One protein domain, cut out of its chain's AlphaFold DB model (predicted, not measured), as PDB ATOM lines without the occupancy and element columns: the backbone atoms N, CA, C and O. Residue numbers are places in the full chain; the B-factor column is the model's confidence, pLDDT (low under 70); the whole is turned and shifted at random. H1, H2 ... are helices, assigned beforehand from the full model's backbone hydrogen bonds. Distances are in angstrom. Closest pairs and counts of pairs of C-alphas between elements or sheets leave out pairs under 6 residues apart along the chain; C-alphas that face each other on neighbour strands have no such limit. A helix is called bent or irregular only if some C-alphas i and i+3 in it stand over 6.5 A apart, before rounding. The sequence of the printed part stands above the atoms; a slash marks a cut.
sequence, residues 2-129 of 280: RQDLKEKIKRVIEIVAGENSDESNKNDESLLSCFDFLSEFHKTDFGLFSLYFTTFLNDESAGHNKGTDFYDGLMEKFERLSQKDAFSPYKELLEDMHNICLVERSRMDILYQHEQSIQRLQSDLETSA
ATOM      1  N   ARG A   2     -10.547  28.413 112.821       69.31
ATOM      2  CA  ARG A   2      -9.943  28.128 111.490       69.31
ATOM      3  C   ARG A   2     -10.676  28.730 110.275       69.31
ATOM      4  O   ARG A   2     -10.021  29.227 109.371       69.31
ATOM      5  N   GLN A   3     -12.013  28.703 110.246       78.88
ATOM      6  CA  GLN A   3     -12.789  29.335 109.161       78.88
ATOM      7  C   GLN A   3     -12.735  30.868 109.213       78.88
ATOM      8  O   GLN A   3     -12.631  31.504 108.173       78.88
ATOM      9  N   ASP A   4     -12.748  31.439 110.418       80.44
ATOM     10  CA  ASP A   4     -12.679  32.889 110.639       80.44
ATOM     11  C   ASP A   4     -11.323  33.466 110.195       80.44
ATOM     12  O   ASP A   4     -11.272  34.473 109.499       80.44
ATOM     13  N   LEU A   5     -10.225  32.754 110.484       79.44
ATOM     14  CA  LEU A   5      -8.895  33.097 109.979       79.44
ATOM     15  C   LEU A   5      -8.824  33.051 108.448       79.44
ATOM     16  O   LEU A   5      -8.310  33.983 107.839       79.44
ATOM     17  N   LYS A   6      -9.355  31.988 107.825       81.81
ATOM     18  CA  LYS A   6      -9.358  31.852 106.360       81.81
ATOM     19  C   LYS A   6     -10.121  33.002 105.694       81.81
ATOM     20  O   LYS A   6      -9.621  33.573 104.733       81.81
ATOM     21  N   GLU A   7     -11.292  33.360 106.219       84.56
ATOM     22  CA  GLU A   7     -12.093  34.481 105.710       84.56
ATOM     23  C   GLU A   7     -11.420  35.840 105.923       84.56
ATOM     24  O   GLU A   7     -11.454  36.689 105.039       84.56
ATOM     25  N   LYS A   8     -10.758  36.061 107.063       83.44
ATOM     26  CA  LYS A   8     -10.049  37.323 107.319       83.44
ATOM     27  C   LYS A   8      -8.791  37.472 106.464       83.44
ATOM     28  O   LYS A   8      -8.570  38.551 105.925       83.44
ATOM     29  N   ILE A   9      -8.017  36.400 106.275       83.38
ATOM     30  CA  ILE A   9      -6.888  36.381 105.328       83.38
ATOM     31  C   ILE A   9      -7.389  36.666 103.911       83.38
ATOM     32  O   ILE A   9      -6.843  37.533 103.234       83.38
ATOM     33  N   LYS A  10      -8.466  35.989 103.500       85.06
ATOM     34  CA  LYS A  10      -9.106  36.204 102.205       85.06
ATOM     35  C   LYS A  10      -9.512  37.661 102.014       85.06
ATOM     36  O   LYS A  10      -9.097  38.263 101.037       85.06
ATOM     37  N   ARG A  11     -10.242  38.251 102.964       82.94
ATOM     38  CA  ARG A  11     -10.660  39.660 102.895       82.94
ATOM     39  C   ARG A  11      -9.482  40.617 102.811       82.94
ATOM     40  O   ARG A  11      -9.531  41.547 102.019       82.94
ATOM     41  N   VAL A  12      -8.428  40.404 103.601       81.81
ATOM     42  CA  VAL A  12      -7.226  41.247 103.516       81.81
ATOM     43  C   VAL A  12      -6.617  41.146 102.131       81.81
ATOM     44  O   VAL A  12      -6.327  42.172 101.534       81.81
ATOM     45  N   ILE A  13      -6.477  39.944 101.580       79.06
ATOM     46  CA  ILE A  13      -5.885  39.777 100.254       79.06
ATOM     47  C   ILE A  13      -6.816  40.286  99.153       79.06
ATOM     48  O   ILE A  13      -6.320  40.874  98.211       79.06
ATOM     49  N   GLU A  14      -8.136  40.150  99.263       80.88
ATOM     50  CA  GLU A  14      -9.097  40.704  98.301       80.88
ATOM     51  C   GLU A  14      -9.094  42.233  98.307       80.88
ATOM     52  O   GLU A  14      -9.073  42.834  97.239       80.88
ATOM     53  N   ILE A  15      -9.069  42.865  99.484       77.62
ATOM     54  CA  ILE A  15      -9.023  44.328  99.600       77.62
ATOM     55  C   ILE A  15      -7.653  44.847  99.149       77.62
ATOM     56  O   ILE A  15      -7.561  45.821  98.408       77.62
ATOM     57  N   VAL A  16      -6.569  44.176  99.550       76.75
ATOM     58  CA  VAL A  16      -5.221  44.551  99.122       76.75
ATOM     59  C   VAL A  16      -5.066  44.303  97.623       76.75
ATOM     60  O   VAL A  16      -4.602  45.186  96.921       76.75
ATOM     61  N   ALA A  17      -5.488  43.172  97.061       74.81
ATOM     62  CA  ALA A  17      -5.368  42.886  95.629       74.81
ATOM     63  C   ALA A  17      -6.330  43.733  94.775       74.81
ATOM     64  O   ALA A  17      -5.932  44.211  93.709       74.81
ATOM     65  N   GLY A  18      -7.547  43.989  95.256       69.50
ATOM     66  CA  GLY A  18      -8.616  44.687  94.549       69.50
ATOM     67  C   GLY A  18      -8.943  46.057  95.137       69.50
ATOM     68  O   GLY A  18      -9.854  46.181  95.939       69.50
ATOM     69  N   GLU A  19      -8.293  47.110  94.641       54.78
ATOM     70  CA  GLU A  19      -8.833  48.470  94.741       54.78
ATOM     71  C   GLU A  19      -8.546  49.251  93.456       54.78
ATOM     72  O   GLU A  19      -7.401  49.570  93.130       54.78
ATOM     73  N   ASN A  20      -9.634  49.546  92.738       47.81
ATOM     74  CA  ASN A  20      -9.759  50.722  91.889       47.81
ATOM     75  C   ASN A  20      -9.999  51.940  92.805       47.81
ATOM     76  O   ASN A  20     -10.656  51.826  93.835       47.81
ATOM     77  N   SER A  21      -9.463  53.091  92.417       46.47
ATOM     78  CA  SER A  21      -9.099  54.263  93.233       46.47
ATOM     79  C   SER A  21     -10.168  55.003  94.056       46.47
ATOM     80  O   SER A  21      -9.818  55.999  94.687       46.47
ATOM     81  N   ASP A  22     -11.434  54.584  94.092       45.44
ATOM     82  CA  ASP A  22     -12.526  55.511  94.449       45.44
ATOM     83  C   ASP A  22     -13.201  55.265  95.823       45.44
ATOM     84  O   ASP A  22     -14.060  56.051  96.218       45.44
ATOM     85  N   GLU A  23     -12.789  54.257  96.612       47.78
ATOM     86  CA  GLU A  23     -13.413  53.912  97.920       47.78
ATOM     87  C   GLU A  23     -12.465  53.905  99.151       47.78
ATOM     88  O   GLU A  23     -12.783  53.352 100.206       47.78
ATOM     89  N   SER A  24     -11.337  54.620  99.064       56.69
ATOM     90  CA  SER A  24     -10.199  54.598 100.013       56.69
ATOM     91  C   SER A  24     -10.521  54.710 101.518       56.69
ATOM     92  O   SER A  24      -9.800  54.131 102.322       56.69
ATOM     93  N   ASN A  25     -11.556  55.444 101.948       52.47
ATOM     94  CA  ASN A  25     -11.731  55.749 103.383       52.47
ATOM     95  C   ASN A  25     -12.567  54.718 104.159       52.47
ATOM     96  O   ASN A  25     -12.390  54.590 105.367       52.47
ATOM     97  N   LYS A  26     -13.476  53.980 103.505       55.50
ATOM     98  CA  LYS A  26     -14.237  52.896 104.166       55.50
ATOM     99  C   LYS A  26     -13.434  51.602 104.260       55.50
ATOM    100  O   LYS A  26     -13.669  50.793 105.158       55.50
ATOM    101  N   ASN A  27     -12.487  51.425 103.347       66.06
ATOM    102  CA  ASN A  27     -11.695  50.211 103.257       66.06
ATOM    103  C   ASN A  27     -10.563  50.192 104.291       66.06
ATOM    104  O   ASN A  27     -10.282  49.125 104.832       66.06
ATOM    105  N   ASP A  28     -10.021  51.351 104.682       69.75
ATOM    106  CA  ASP A  28      -8.967  51.444 105.703       69.75
ATOM    107  C   ASP A  28      -9.448  51.008 107.112       69.75
ATOM    108  O   ASP A  28      -8.726  50.292 107.801       69.75
ATOM    109  N   GLU A  29     -10.676  51.333 107.541       75.25
ATOM    110  CA  GLU A  29     -11.205  50.917 108.863       75.25
ATOM    111  C   GLU A  29     -11.517  49.406 108.920       75.25
ATOM    112  O   GLU A  29     -11.212  48.722 109.901       75.25
ATOM    113  N   SER A  30     -12.054  48.857 107.825       79.12
ATOM    114  CA  SER A  30     -12.278  47.412 107.659       79.12
ATOM    115  C   SER A  30     -10.957  46.631 107.589       79.12
ATOM    116  O   SER A  30     -10.831  45.561 108.193       79.12
ATOM    117  N   LEU A  31      -9.950  47.183 106.901       81.31
ATOM    118  CA  LEU A  31      -8.594  46.638 106.850       81.31
ATOM    119  C   LEU A  31      -7.948  46.631 108.230       81.31
ATOM    120  O   LEU A  31      -7.452  45.587 108.642       81.31
ATOM    121  N   LEU A  32      -7.986  47.749 108.960       85.19
ATOM    122  CA  LEU A  32      -7.406  47.855 110.302       85.19
ATOM    123  C   LEU A  32      -7.970  46.785 111.244       85.19
ATOM    124  O   LEU A  32      -7.194  46.064 111.861       85.19
ATOM    125  N   SER A  33      -9.293  46.574 111.247       87.12
ATOM    126  CA  SER A  33      -9.923  45.504 112.039       87.12
ATOM    127  C   SER A  33      -9.461  44.093 111.639       87.12
ATOM    128  O   SER A  33      -9.387  43.183 112.474       87.12
ATOM    129  N   CYS A  34      -9.141  43.879 110.360       85.44
ATOM    130  CA  CYS A  34      -8.560  42.617 109.917       85.44
ATOM    131  C   CYS A  34      -7.093  42.488 110.348       85.44
ATOM    132  O   CYS A  34      -6.703  41.417 110.808       85.44
ATOM    133  N   PHE A  35      -6.301  43.560 110.258       87.75
ATOM    134  CA  PHE A  35      -4.903  43.585 110.695       87.75
ATOM    135  C   PHE A  35      -4.748  43.418 112.209       87.75
ATOM    136  O   PHE A  35      -3.840  42.706 112.625       87.75
ATOM    137  N   ASP A  36      -5.658  43.965 113.019       89.44
ATOM    138  CA  ASP A  36      -5.729  43.713 114.464       89.44
ATOM    139  C   ASP A  36      -5.797  42.208 114.756       89.44
ATOM    140  O   ASP A  36      -4.946  41.642 115.445       89.44
ATOM    141  N   PHE A  37      -6.780  41.535 114.148       87.94
ATOM    142  CA  PHE A  37      -6.970  40.096 114.310       87.94
ATOM    143  C   PHE A  37      -5.782  39.291 113.772       87.94
ATOM    144  O   PHE A  37      -5.333  38.339 114.410       87.94
ATOM    145  N   LEU A  38      -5.276  39.644 112.585       88.38
ATOM    146  CA  LEU A  38      -4.150  38.935 111.981       88.38
ATOM    147  C   LEU A  38      -2.867  39.131 112.784       88.38
ATOM    148  O   LEU A  38      -2.098  38.185 112.886       88.38
ATOM    149  N   SER A  39      -2.645  40.302 113.383       90.44
ATOM    150  CA  SER A  39      -1.473  40.575 114.219       90.44
ATOM    151  C   SER A  39      -1.512  39.782 115.517       90.44
ATOM    152  O   SER A  39      -0.502  39.202 115.910       90.44
ATOM    153  N   GLU A  40      -2.674  39.703 116.168       89.25
ATOM    154  CA  GLU A  40      -2.853  38.870 117.359       89.25
ATOM    155  C   GLU A  40      -2.626  37.385 117.036       89.25
ATOM    156  O   GLU A  40      -1.930  36.670 117.764       89.25
ATOM    157  N   PHE A  41      -3.156  36.929 115.899       86.00
ATOM    158  CA  PHE A  41      -2.998  35.552 115.455       86.00
ATOM    159  C   PHE A  41      -1.552  35.222 115.048       86.00
ATOM    160  O   PHE A  41      -1.019  34.199 115.471       86.00
ATOM    161  N   HIS A  42      -0.901  36.102 114.284       90.75
ATOM    162  CA  HIS A  42       0.503  36.003 113.861       90.75
ATOM    163  C   HIS A  42       1.452  35.864 115.053       90.75
ATOM    164  O   HIS A  42       2.279  34.955 115.069       90.75
ATOM    165  N   LYS A  43       1.257  36.681 116.096       89.75
ATOM    166  CA  LYS A  43       2.038  36.614 117.342       89.75
ATOM    167  C   LYS A  43       1.828  35.312 118.114       89.75
ATOM    168  O   LYS A  43       2.717  34.884 118.844       89.75
ATOM    169  N   THR A  44       0.651  34.705 117.982       89.62
ATOM    170  CA  THR A  44       0.279  33.492 118.720       89.62
ATOM    171  C   THR A  44       0.745  32.220 118.010       89.62
ATOM    172  O   THR A  44       1.228  31.299 118.665       89.62
ATOM    173  N   ASP A  45       0.600  32.150 116.682       88.94
ATOM    174  CA  ASP A  45       0.932  30.968 115.880       88.94
ATOM    175  C   ASP A  45       1.329  31.352 114.441       88.94
ATOM    176  O   ASP A  45       0.566  31.210 113.477       88.94
ATOM    177  N   PHE A  46       2.563  31.838 114.298       87.94
ATOM    178  CA  PHE A  46       3.139  32.216 113.007       87.94
ATOM    179  C   PHE A  46       3.139  31.069 111.987       87.94
ATOM    180  O   PHE A  46       2.875  31.285 110.804       87.94
ATOM    181  N   GLY A  47       3.412  29.835 112.425       87.94
ATOM    182  CA  GLY A  47       3.480  28.678 111.531       87.94
ATOM    183  C   GLY A  47       2.131  28.385 110.880       87.94
ATOM    184  O   GLY A  47       2.050  28.168 109.668       87.94
ATOM    185  N   LEU A  48       1.055  28.440 111.668       85.56
ATOM    186  CA  LEU A  48      -0.296  28.259 111.154       85.56
ATOM    187  C   LEU A  48      -0.729  29.440 110.278       85.56
ATOM    188  O   LEU A  48      -1.345  29.222 109.234       85.56
ATOM    189  N   PHE A  49      -0.373  30.672 110.658       88.62
ATOM    190  CA  PHE A  49      -0.603  31.862 109.837       88.62
ATOM    191  C   PHE A  49       0.050  31.725 108.457       88.62
ATOM    192  O   PHE A  49      -0.642  31.819 107.443       88.62
ATOM    193  N   SER A  50       1.353  31.431 108.423       89.06
ATOM    194  CA  SER A  50       2.130  31.255 107.196       89.06
ATOM    195  C   SER A  50       1.528  30.167 106.309       89.06
ATOM    196  O   SER A  50       1.294  30.403 105.126       89.06
ATOM    197  N   LEU A  51       1.162  29.015 106.884       88.94
ATOM    198  CA  LEU A  51       0.529  27.925 106.142       88.94
ATOM    199  C   LEU A  51      -0.792  28.352 105.485       88.94
ATOM    200  O   LEU A  51      -1.022  28.052 104.310       88.94
ATOM    201  N   TYR A  52      -1.673  29.034 106.222       87.25
ATOM    202  CA  TYR A  52      -2.953  29.496 105.678       87.25
ATOM    203  C   TYR A  52      -2.773  30.578 104.617       87.25
ATOM    204  O   TYR A  52      -3.454  30.533 103.592       87.25
ATOM    205  N   PHE A  53      -1.851  31.510 104.847       86.38
ATOM    206  CA  PHE A  53      -1.538  32.581 103.913       86.38
ATOM    207  C   PHE A  53      -0.984  32.014 102.598       86.38
ATOM    208  O   PHE A  53      -1.553  32.270 101.540       86.38
ATOM    209  N   THR A  54       0.015  31.129 102.659       88.19
ATOM    210  CA  THR A  54       0.542  30.398 101.494       88.19
ATOM    211  C   THR A  54      -0.545  29.605 100.766       88.19
ATOM    212  O   THR A  54      -0.630  29.649  99.541       88.19
ATOM    213  N   THR A  55      -1.394  28.874 101.496       87.00
ATOM    214  CA  THR A  55      -2.467  28.074 100.878       87.00
ATOM    215  C   THR A  55      -3.426  28.964 100.096       87.00
ATOM    216  O   THR A  55      -3.781  28.643  98.967       87.00
ATOM    217  N   PHE A  56      -3.803  30.107 100.668       84.56
ATOM    218  CA  PHE A  56      -4.676  31.055  99.996       84.56
ATOM    219  C   PHE A  56      -4.025  31.658  98.743       84.56
ATOM    220  O   PHE A  56      -4.655  31.704  97.691       84.56
ATOM    221  N   LEU A  57      -2.759  32.083  98.835       85.06
ATOM    222  CA  LEU A  57      -2.024  32.630  97.690       85.06
ATOM    223  C   LEU A  57      -1.967  31.639  96.517       85.06
ATOM    224  O   LEU A  57      -2.097  32.029  95.356       85.06
ATOM    225  N   ASN A  58      -1.830  30.346  96.815       82.50
ATOM    226  CA  ASN A  58      -1.856  29.287  95.811       82.50
ATOM    227  C   ASN A  58      -3.233  29.105  95.165       82.50
ATOM    228  O   ASN A  58      -3.307  28.970  93.946       82.50
ATOM    229  N   ASP A  59      -4.304  29.127  95.961       82.50
ATOM    230  CA  ASP A  59      -5.674  28.995  95.458       82.50
ATOM    231  C   ASP A  59      -6.034  30.159  94.511       82.50
ATOM    232  O   ASP A  59      -6.574  29.928  93.428       82.50
ATOM    233  N   GLU A  60      -5.685  31.401  94.870       76.94
ATOM    234  CA  GLU A  60      -5.968  32.586  94.043       76.94
ATOM    235  C   GLU A  60      -5.066  32.687  92.805       76.94
ATOM    236  O   GLU A  60      -5.528  33.011  91.707       76.94
ATOM    237  N   SER A  61      -3.776  32.360  92.935       74.62
ATOM    238  CA  SER A  61      -2.854  32.413  91.791       74.62
ATOM    239  C   SER A  61      -3.159  31.352  90.727       74.62
ATOM    240  O   SER A  61      -2.902  31.595  89.549       74.62
ATOM    241  N   ALA A  62      -3.775  30.222  91.097       68.75
ATOM    242  CA  ALA A  62      -4.221  29.194  90.154       68.75
ATOM    243  C   ALA A  62      -5.353  29.666  89.215       68.75
ATOM    244  O   ALA A  62      -5.522  29.108  88.129       68.75
ATOM    245  N   GLY A  63      -6.124  30.689  89.606       58.25
ATOM    246  CA  GLY A  63      -7.205  31.261  88.794       58.25
ATOM    247  C   GLY A  63      -6.743  32.277  87.744       58.25
ATOM    248  O   GLY A  63      -7.479  32.575  86.801       58.25
ATOM    249  N   HIS A  64      -5.522  32.802  87.868       50.56
ATOM    250  CA  HIS A  64      -4.989  33.835  86.989       50.56
ATOM    251  C   HIS A  64      -3.918  33.266  86.047       50.56
ATOM    252  O   HIS A  64      -2.877  32.789  86.485       50.56
ATOM    253  N   ASN A  65      -4.087  33.445  84.730       52.53
ATOM    254  CA  ASN A  65      -3.057  33.219  83.689       52.53
ATOM    255  C   ASN A  65      -1.808  34.139  83.827       52.53
ATOM    256  O   ASN A  65      -1.121  34.417  82.846       52.53
ATOM    257  N   LYS A  66      -1.561  34.684  85.022       56.50
ATOM    258  CA  LYS A  66      -0.599  35.741  85.356       56.50
ATOM    259  C   LYS A  66      -0.095  35.584  86.799       56.50
ATOM    260  O   LYS A  66      -0.121  36.534  87.576       56.50
ATOM    261  N   GLY A  67       0.297  34.368  87.183       68.75
ATOM    262  CA  GLY A  67       0.659  34.043  88.568       68.75
ATOM    263  C   GLY A  67       1.699  34.995  89.171       68.75
ATOM    264  O   GLY A  67       1.511  35.460  90.285       68.75
ATOM    265  N   THR A  68       2.743  35.365  88.426       75.44
ATOM    266  CA  THR A  68       3.812  36.268  88.898       75.44
ATOM    267  C   THR A  68       3.347  37.707  89.105       75.44
ATOM    268  O   THR A  68       3.691  38.308  90.120       75.44
ATOM    269  N   ASP A  69       2.513  38.228  88.200       82.50
ATOM    270  CA  ASP A  69       1.994  39.602  88.264       82.50
ATOM    271  C   ASP A  69       1.113  39.807  89.508       82.50
ATOM    272  O   ASP A  69       1.078  40.893  90.087       82.50
ATOM    273  N   PHE A  70       0.410  38.753  89.938       85.00
ATOM    274  CA  PHE A  70      -0.379  38.761  91.169       85.00
ATOM    275  C   PHE A  70       0.506  38.946  92.409       85.00
ATOM    276  O   PHE A  70       0.227  39.814  93.238       85.00
ATOM    277  N   TYR A  71       1.598  38.180  92.516       88.06
ATOM    278  CA  TYR A  71       2.544  38.323  93.627       88.06
ATOM    279  C   TYR A  71       3.250  39.682  93.602       88.06
ATOM    280  O   TYR A  71       3.393  40.301  94.655       88.06
ATOM    281  N   ASP A  72       3.645  40.171  92.422       87.06
ATOM    282  CA  ASP A  72       4.232  41.506  92.246       87.06
ATOM    283  C   ASP A  72       3.316  42.610  92.777       87.06
ATOM    284  O   ASP A  72       3.731  43.429  93.600       87.06
ATOM    285  N   GLY A  73       2.047  42.586  92.361       87.62
ATOM    286  CA  GLY A  73       1.059  43.563  92.802       87.62
ATOM    287  C   GLY A  73       0.782  43.501  94.305       87.62
ATOM    288  O   GLY A  73       0.585  44.541  94.931       87.62
ATOM    289  N   LEU A  74       0.786  42.309  94.908       87.69
ATOM    290  CA  LEU A  74       0.620  42.159  96.357       87.69
ATOM    291  C   LEU A  74       1.817  42.699  97.138       87.69
ATOM    292  O   LEU A  74       1.628  43.454  98.093       87.69
ATOM    293  N   MET A  75       3.038  42.353  96.726       89.56
ATOM    294  CA  MET A  75       4.261  42.807  97.391       89.56
ATOM    295  C   MET A  75       4.377  44.332  97.386       89.56
ATOM    296  O   MET A  75       4.636  44.917  98.439       89.56
ATOM    297  N   GLU A  76       4.111  44.973  96.243       89.94
ATOM    298  CA  GLU A  76       4.126  46.435  96.107       89.94
ATOM    299  C   GLU A  76       3.110  47.102  97.049       89.94
ATOM    300  O   GLU A  76       3.355  48.161  97.629       89.94
ATOM    301  N   LYS A  77       1.942  46.483  97.228       88.06
ATOM    302  CA  LYS A  77       0.896  47.027  98.096       88.06
ATOM    303  C   LYS A  77       1.188  46.809  99.575       88.06
ATOM    304  O   LYS A  77       0.929  47.722 100.357       88.06
ATOM    305  N   PHE A  78       1.765  45.673  99.968       88.94
ATOM    306  CA  PHE A  78       2.241  45.489 101.343       88.94
ATOM    307  C   PHE A  78       3.333  46.499 101.698       88.94
ATOM    308  O   PHE A  78       3.292  47.084 102.781       88.94
ATOM    309  N   GLU A  79       4.242  46.786 100.765       89.25
ATOM    310  CA  GLU A  79       5.262  47.820 100.945       89.25
ATOM    311  C   GLU A  79       4.633  49.212 101.118       89.25
ATOM    312  O   GLU A  79       4.969  49.931 102.062       89.25
ATOM    313  N   ARG A  80       3.648  49.569 100.282       87.88
ATOM    314  CA  ARG A  80       2.896  50.830 100.417       87.88
ATOM    315  C   ARG A  80       2.152  50.939 101.749       87.88
ATOM    316  O   ARG A  80       2.167  52.002 102.367       87.88
ATOM    317  N   LEU A  81       1.507  49.864 102.205       87.19
ATOM    318  CA  LEU A  81       0.820  49.844 103.500       87.19
ATOM    319  C   LEU A  81       1.803  50.010 104.658       87.19
ATOM    320  O   LEU A  81       1.519  50.768 105.578       87.19
ATOM    321  N   SER A  82       2.986  49.394 104.581       88.56
ATOM    322  CA  SER A  82       4.020  49.529 105.613       88.56
ATOM    323  C   SER A  82       4.553  50.961 105.766       88.56
ATOM    324  O   SER A  82       5.176  51.261 106.785       88.56
ATOM    325  N   GLN A  83       4.346  51.832 104.775       88.94
ATOM    326  CA  GLN A  83       4.749  53.242 104.820       88.94
ATOM    327  C   GLN A  83       3.662  54.162 105.402       88.94
ATOM    328  O   GLN A  83       3.956  55.312 105.723       88.94
ATOM    329  N   LYS A  84       2.414  53.690 105.547       88.69
ATOM    330  CA  LYS A  84       1.321  54.469 106.149       88.69
ATOM    331  C   LYS A  84       1.437  54.455 107.680       88.69
ATOM    332  O   LYS A  84       1.459  53.388 108.289       88.69
ATOM    333  N   ASP A  85       1.371  55.628 108.314       88.12
ATOM    334  CA  ASP A  85       1.442  55.765 109.782       88.12
ATOM    335  C   ASP A  85       0.397  54.913 110.523       88.12
ATOM    336  O   ASP A  85       0.698  54.311 111.554       88.12
ATOM    337  N   ALA A  86      -0.815  54.799 109.964       87.12
ATOM    338  CA  ALA A  86      -1.905  53.998 110.527       87.12
ATOM    339  C   ALA A  86      -1.563  52.501 110.660       87.12
ATOM    340  O   ALA A  86      -2.130  51.817 111.509       87.12
ATOM    341  N   PHE A  87      -0.620  51.997 109.859       87.50
ATOM    342  CA  PHE A  87      -0.201  50.595 109.856       87.50
ATOM    343  C   PHE A  87       1.137  50.359 110.566       87.50
ATOM    344  O   PHE A  87       1.611  49.224 110.617       87.50
ATOM    345  N   SER A  88       1.721  51.394 111.179       90.94
ATOM    346  CA  SER A  88       2.957  51.292 111.967       90.94
ATOM    347  C   SER A  88       2.938  50.160 113.018       90.94
ATOM    348  O   SER A  88       3.925  49.422 113.101       90.94
ATOM    349  N   PRO A  89       1.827  49.899 113.750       92.50
ATOM    350  CA  PRO A  89       1.751  48.774 114.693       92.50
ATOM    351  C   PRO A  89       1.856  47.379 114.051       92.50
ATOM    352  O   PRO A  89       2.141  46.407 114.751       92.50
ATOM    353  N   TYR A  90       1.626  47.269 112.740       92.44
ATOM    354  CA  TYR A  90       1.577  46.008 111.991       92.44
ATOM    355  C   TYR A  90       2.790  45.794 111.089       92.44
ATOM    356  O   TYR A  90       2.774  44.896 110.249       92.44
ATOM    357  N   LYS A  91       3.839  46.606 111.241       91.06
ATOM    358  CA  LYS A  91       5.011  46.574 110.363       91.06
ATOM    359  C   LYS A  91       5.647  45.183 110.253       91.06
ATOM    360  O   LYS A  91       5.919  44.738 109.147       91.06
ATOM    361  N   GLU A  92       5.815  44.491 111.377       91.50
ATOM    362  CA  GLU A  92       6.373  43.129 111.425       91.50
ATOM    363  C   GLU A  92       5.497  42.119 110.662       91.50
ATOM    364  O   GLU A  92       5.993  41.358 109.840       91.50
ATOM    365  N   LEU A  93       4.173  42.180 110.850       91.50
ATOM    366  CA  LEU A  93       3.223  41.333 110.124       91.50
ATOM    367  C   LEU A  93       3.271  41.595 108.609       91.50
ATOM    368  O   LEU A  93       3.245  40.653 107.821       91.50
ATOM    369  N   LEU A  94       3.329  42.864 108.197       91.06
ATOM    370  CA  LEU A  94       3.411  43.248 106.785       91.06
ATOM    371  C   LEU A  94       4.723  42.787 106.139       91.06
ATOM    372  O   LEU A  94       4.702  42.313 105.003       91.06
ATOM    373  N   GLU A  95       5.842  42.895 106.857       92.50
ATOM    374  CA  GLU A  95       7.149  42.405 106.410       92.50
ATOM    375  C   GLU A  95       7.139  40.880 106.234       92.50
ATOM    376  O   GLU A  95       7.581  40.369 105.206       92.50
ATOM    377  N   ASP A  96       6.540  40.147 107.170       92.06
ATOM    378  CA  ASP A  96       6.409  38.696 107.058       92.06
ATOM    379  C   ASP A  96       5.474  38.268 105.923       92.06
ATOM    380  O   ASP A  96       5.794  37.346 105.173       92.06
ATOM    381  N   MET A  97       4.338  38.947 105.741       90.62
ATOM    382  CA  MET A  97       3.445  38.708 104.600       90.62
ATOM    383  C   MET A  97       4.163  38.966 103.273       90.62
ATOM    384  O   MET A  97       4.041  38.164 102.345       90.62
ATOM    385  N   HIS A  98       4.956  40.038 103.195       92.44
ATOM    386  CA  HIS A  98       5.787  40.339 102.034       92.44
ATOM    387  C   HIS A  98       6.811  39.224 101.769       92.44
ATOM    388  O   HIS A  98       6.904  38.727 100.646       92.44
ATOM    389  N   ASN A  99       7.524  38.769 102.802       92.62
ATOM    390  CA  ASN A  99       8.499  37.684 102.690       92.62
ATOM    391  C   ASN A  99       7.854  36.365 102.246       92.62
ATOM    392  O   ASN A  99       8.406  35.666 101.393       92.62
ATOM    393  N   ILE A 100       6.665  36.031 102.762       92.06
ATOM    394  CA  ILE A 100       5.927  34.842 102.318       92.06
ATOM    395  C   ILE A 100       5.542  34.977 100.837       92.06
ATOM    396  O   ILE A 100       5.765  34.042 100.067       92.06
ATOM    397  N   CYS A 101       5.044  36.139 100.398       90.69
ATOM    398  CA  CYS A 101       4.755  36.381  98.981       90.69
ATOM    399  C   CYS A 101       5.995  36.226  98.090       90.69
ATOM    400  O   CYS A 101       5.897  35.636  97.013       90.69
ATOM    401  N   LEU A 102       7.160  36.701  98.536       91.38
ATOM    402  CA  LEU A 102       8.419  36.572  97.799       91.38
ATOM    403  C   LEU A 102       8.844  35.103  97.631       91.38
ATOM    404  O   LEU A 102       9.273  34.690  96.547       91.38
ATOM    405  N   VAL A 103       8.710  34.304  98.693       91.56
ATOM    406  CA  VAL A 103       9.005  32.865  98.663       91.56
ATOM    407  C   VAL A 103       8.052  32.138  97.715       91.56
ATOM    408  O   VAL A 103       8.507  31.359  96.874       91.56
ATOM    409  N   GLU A 104       6.750  32.418  97.791       88.50
ATOM    410  CA  GLU A 104       5.756  31.776  96.925       88.50
ATOM    411  C   GLU A 104       5.915  32.166  95.455       88.50
ATOM    412  O   GLU A 104       5.844  31.299  94.583       88.50
ATOM    413  N   ARG A 105       6.242  33.430  95.169       89.50
ATOM    414  CA  ARG A 105       6.611  33.866  93.819       89.50
ATOM    415  C   ARG A 105       7.788  33.056  93.277       89.50
ATOM    416  O   ARG A 105       7.702  32.499  92.186       89.50
ATOM    417  N   SER A 106       8.865  32.960  94.055       90.12
ATOM    418  CA  SER A 106      10.071  32.227  93.655       90.12
ATOM    419  C   SER A 106       9.766  30.747  93.407       90.12
ATOM    420  O   SER A 106      10.257  30.150  92.447       90.12
ATOM    421  N   ARG A 107       8.914  30.146  94.247       88.00
ATOM    422  CA  ARG A 107       8.450  28.767  94.074       88.00
ATOM    423  C   ARG A 107       7.653  28.602  92.780       88.00
ATOM    424  O   ARG A 107       7.874  27.624  92.069       88.00
ATOM    425  N   MET A 108       6.771  29.546  92.454       85.38
ATOM    426  CA  MET A 108       5.995  29.526  91.211       85.38
ATOM    427  C   MET A 108       6.873  29.669  89.968       85.38
ATOM    428  O   MET A 108       6.678  28.916  89.015       85.38
ATOM    429  N   ASP A 109       7.883  30.539  89.987       85.38
ATOM    430  CA  ASP A 109       8.842  30.670  88.879       85.38
ATOM    431  C   ASP A 109       9.587  29.353  88.620       85.38
ATOM    432  O   ASP A 109       9.717  28.909  87.474       85.38
ATOM    433  N   ILE A 110      10.026  28.686  89.691       87.88
ATOM    434  CA  ILE A 110      10.684  27.376  89.617       87.88
ATOM    435  C   ILE A 110       9.728  26.316  89.055       87.88
ATOM    436  O   ILE A 110      10.116  25.549  88.172       87.88
ATOM    437  N   LEU A 111       8.480  26.272  89.532       87.44
ATOM    438  CA  LEU A 111       7.475  25.323  89.045       87.44
ATOM    439  C   LEU A 111       7.169  25.535  87.561       87.44
ATOM    440  O   LEU A 111       7.129  24.567  86.806       87.44
ATOM    441  N   TYR A 112       7.036  26.788  87.131       85.06
ATOM    442  CA  TYR A 112       6.792  27.136  85.737       85.06
ATOM    443  C   TYR A 112       7.964  26.735  84.828       85.06
ATOM    444  O   TYR A 112       7.766  26.125  83.775       85.06
ATOM    445  N   GLN A 113       9.205  27.000  85.252       86.25
ATOM    446  CA  GLN A 113      10.407  26.540  84.546       86.25
ATOM    447  C   GLN A 113      10.448  25.010  84.432       86.25
ATOM    448  O   GLN A 113      10.741  24.465  83.362       86.25
ATOM    449  N   HIS A 114      10.122  24.309  85.521       87.19
ATOM    450  CA  HIS A 114      10.053  22.854  85.523       87.19
ATOM    451  C   HIS A 114       8.969  22.329  84.584       87.19
ATOM    452  O   HIS A 114       9.250  21.420  83.802       87.19
ATOM    453  N   GLU A 115       7.774  22.909  84.590       88.25
ATOM    454  CA  GLU A 115       6.688  22.511  83.697       88.25
ATOM    455  C   GLU A 115       7.085  22.670  82.223       88.25
ATOM    456  O   GLU A 115       6.944  21.729  81.438       88.25
ATOM    457  N   GLN A 116       7.697  23.800  81.857       86.44
ATOM    458  CA  GLN A 116       8.229  23.991  80.506       86.44
ATOM    459  C   GLN A 116       9.291  22.945  80.144       86.44
ATOM    460  O   GLN A 116       9.314  22.441  79.019       86.44
ATOM    461  N   SER A 117      10.184  22.607  81.079       92.06
ATOM    462  CA  SER A 117      11.210  21.587  80.847       92.06
ATOM    463  C   SER A 117      10.599  20.199  80.621       92.06
ATOM    464  O   SER A 117      11.036  19.479  79.723       92.06
ATOM    465  N   ILE A 118       9.539  19.854  81.361       92.81
ATOM    466  CA  ILE A 118       8.804  18.593  81.211       92.81
ATOM    467  C   ILE A 118       8.127  18.536  79.840       92.81
ATOM    468  O   ILE A 118       8.253  17.528  79.148       92.81
ATOM    469  N   GLN A 119       7.476  19.619  79.409       92.88
ATOM    470  CA  GLN A 119       6.841  19.687  78.089       92.88
ATOM    471  C   GLN A 119       7.862  19.512  76.952       92.88
ATOM    472  O   GLN A 119       7.615  18.771  75.999       92.88
ATOM    473  N   ARG A 120       9.046  20.134  77.067       94.00
ATOM    474  CA  ARG A 120      10.141  19.944  76.097       94.00
ATOM    475  C   ARG A 120      10.625  18.495  76.067       94.00
ATOM    476  O   ARG A 120      10.716  17.914  74.991       94.00
ATOM    477  N   LEU A 121      10.860  17.889  77.233       94.75
ATOM    478  CA  LEU A 121      11.285  16.488  77.334       94.75
ATOM    479  C   LEU A 121      10.251  15.516  76.753       94.75
ATOM    480  O   LEU A 121      10.629  14.532  76.120       94.75
ATOM    481  N   GLN A 122       8.956  15.782  76.934       96.06
ATOM    482  CA  GLN A 122       7.889  14.987  76.322       96.06
ATOM    483  C   GLN A 122       7.926  15.079  74.792       96.06
ATOM    484  O   GLN A 122       7.896  14.049  74.118       96.06
ATOM    485  N   SER A 123       8.078  16.287  74.241       95.38
ATOM    486  CA  SER A 123       8.211  16.489  72.793       95.38
ATOM    487  C   SER A 123       9.461  15.806  72.214       95.38
ATOM    488  O   SER A 123       9.401  15.158  71.162       95.38
ATOM    489  N   ASP A 124      10.587  15.875  72.927       94.31
ATOM    490  CA  ASP A 124      11.824  15.191  72.541       94.31
ATOM    491  C   ASP A 124      11.666  13.665  72.585       94.31
ATOM    492  O   ASP A 124      12.167  12.964  71.698       94.31
ATOM    493  N   LEU A 125      10.933  13.134  73.570       94.69
ATOM    494  CA  LEU A 125      10.644  11.704  73.687       94.69
ATOM    495  C   LEU A 125       9.780  11.209  72.520       94.69
ATOM    496  O   LEU A 125      10.106  10.184  71.918       94.69
ATOM    497  N   GLU A 126       8.731  11.946  72.149       95.31
ATOM    498  CA  GLU A 126       7.898  11.636  70.977       95.31
ATOM    499  C   GLU A 126       8.715  11.686  69.677       95.31
ATOM    500  O   GLU A 126       8.651  10.782  68.834       95.31
ATOM    501  N   THR A 127       9.569  12.699  69.534       95.62
ATOM    502  CA  THR A 127      10.478  12.832  68.388       95.62
ATOM    503  C   THR A 127      11.491  11.684  68.334       95.62
ATOM    504  O   THR A 127      11.818  11.170  67.263       95.62
ATOM    505  N   SER A 128      11.996  11.240  69.482       91.94
ATOM    506  CA  SER A 128      12.896  10.090  69.566       91.94
ATOM    507  C   SER A 128      12.174   8.787  69.203       91.94
ATOM    508  O   SER A 128      12.672   8.010  68.387       91.94
ATOM    509  N   ALA A 129      10.956   8.582  69.714       95.38
ATOM    510  CA  ALA A 129      10.136   7.411  69.412       95.38
ATOM    511  C   ALA A 129       9.829   7.287  67.908       95.38
ATOM    512  O   ALA A 129       9.958   6.204  67.331       95.38
TER     513      ALA A 129
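Overview. This is residues 2 to 129 of the 280 residues of an uncharacterized protein of Helicobacter cetorum (strain ATCC BAA-540 / MIT 99-5656) (UniProt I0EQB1). One very long helix, H5, runs along one side of a small body made with the helices H1 to H4 and sticks out beyond it with residues 113 to 129 as a bare arm. H4 folds back alongside H5, and H1, H2 and H3 pack crosswise on this pair, H1 touching H4 and H2 and H3 touching H5. The printed part has 128 residues with five named helices, H1 to H5 in order, and no named strand: all helix, mostly crossed packing. It is loose, with a radius of gyration of the C-alphas of 17.7 A, and elongated, 62 by 35 by 25 A.

Arrangement. H5, residues 85 to 129, has a kink of 70 degrees near residue 92 and is irregular, C-alphas 89 and 92 being 8.0 A apart. H4, residues 67 to 82, forms a hairpin with it at a shallow tilt of 12 degrees, opposite ways; their closest C-alphas, Met 75 and His 98, are 5.5 A apart. H3, residues 46 to 61, touches residues 97 to 104 of H5 at a steep tilt of 52 degrees, closest at the C-alphas of Thr 54 and Ile 100, 7.0 A. H2, residues 24 to 44, touches residues 87 to 93 of H5, about perpendicular at 82 degrees, closest at the C-alphas of Ser 39 and Leu 93, 6.3 A. H1, residues 2 to 17, is apart from H5 and forms a hairpin with H2, closest at the C-alphas of Lys 8 and Cys 34, 6.1 A. Every O i to N i+4 pair is within hydrogen-bond range in H1 and H3, against 13 of 17 in H2, 11 of 12 in H4 and 37 of 41 in H5.

Along the chain. H1 begins at C-alpha 2 (-9.943, 28.128, 111.490). H2 is 30.1 A long. H5 is 63.6 A long, from C-alpha 85 (1.442, 55.765, 109.782) to C-alpha 129 (10.136, 7.411, 69.412).

Size, cuts and confidence. Without residues 20 to 26 and 113 to 129, which stand free, the body spans 36 by 27 by 20 A. The printed part has no cut and no long link. Residue 2, residues 18 to 28 and residues 62 to 67 have pLDDT under 70.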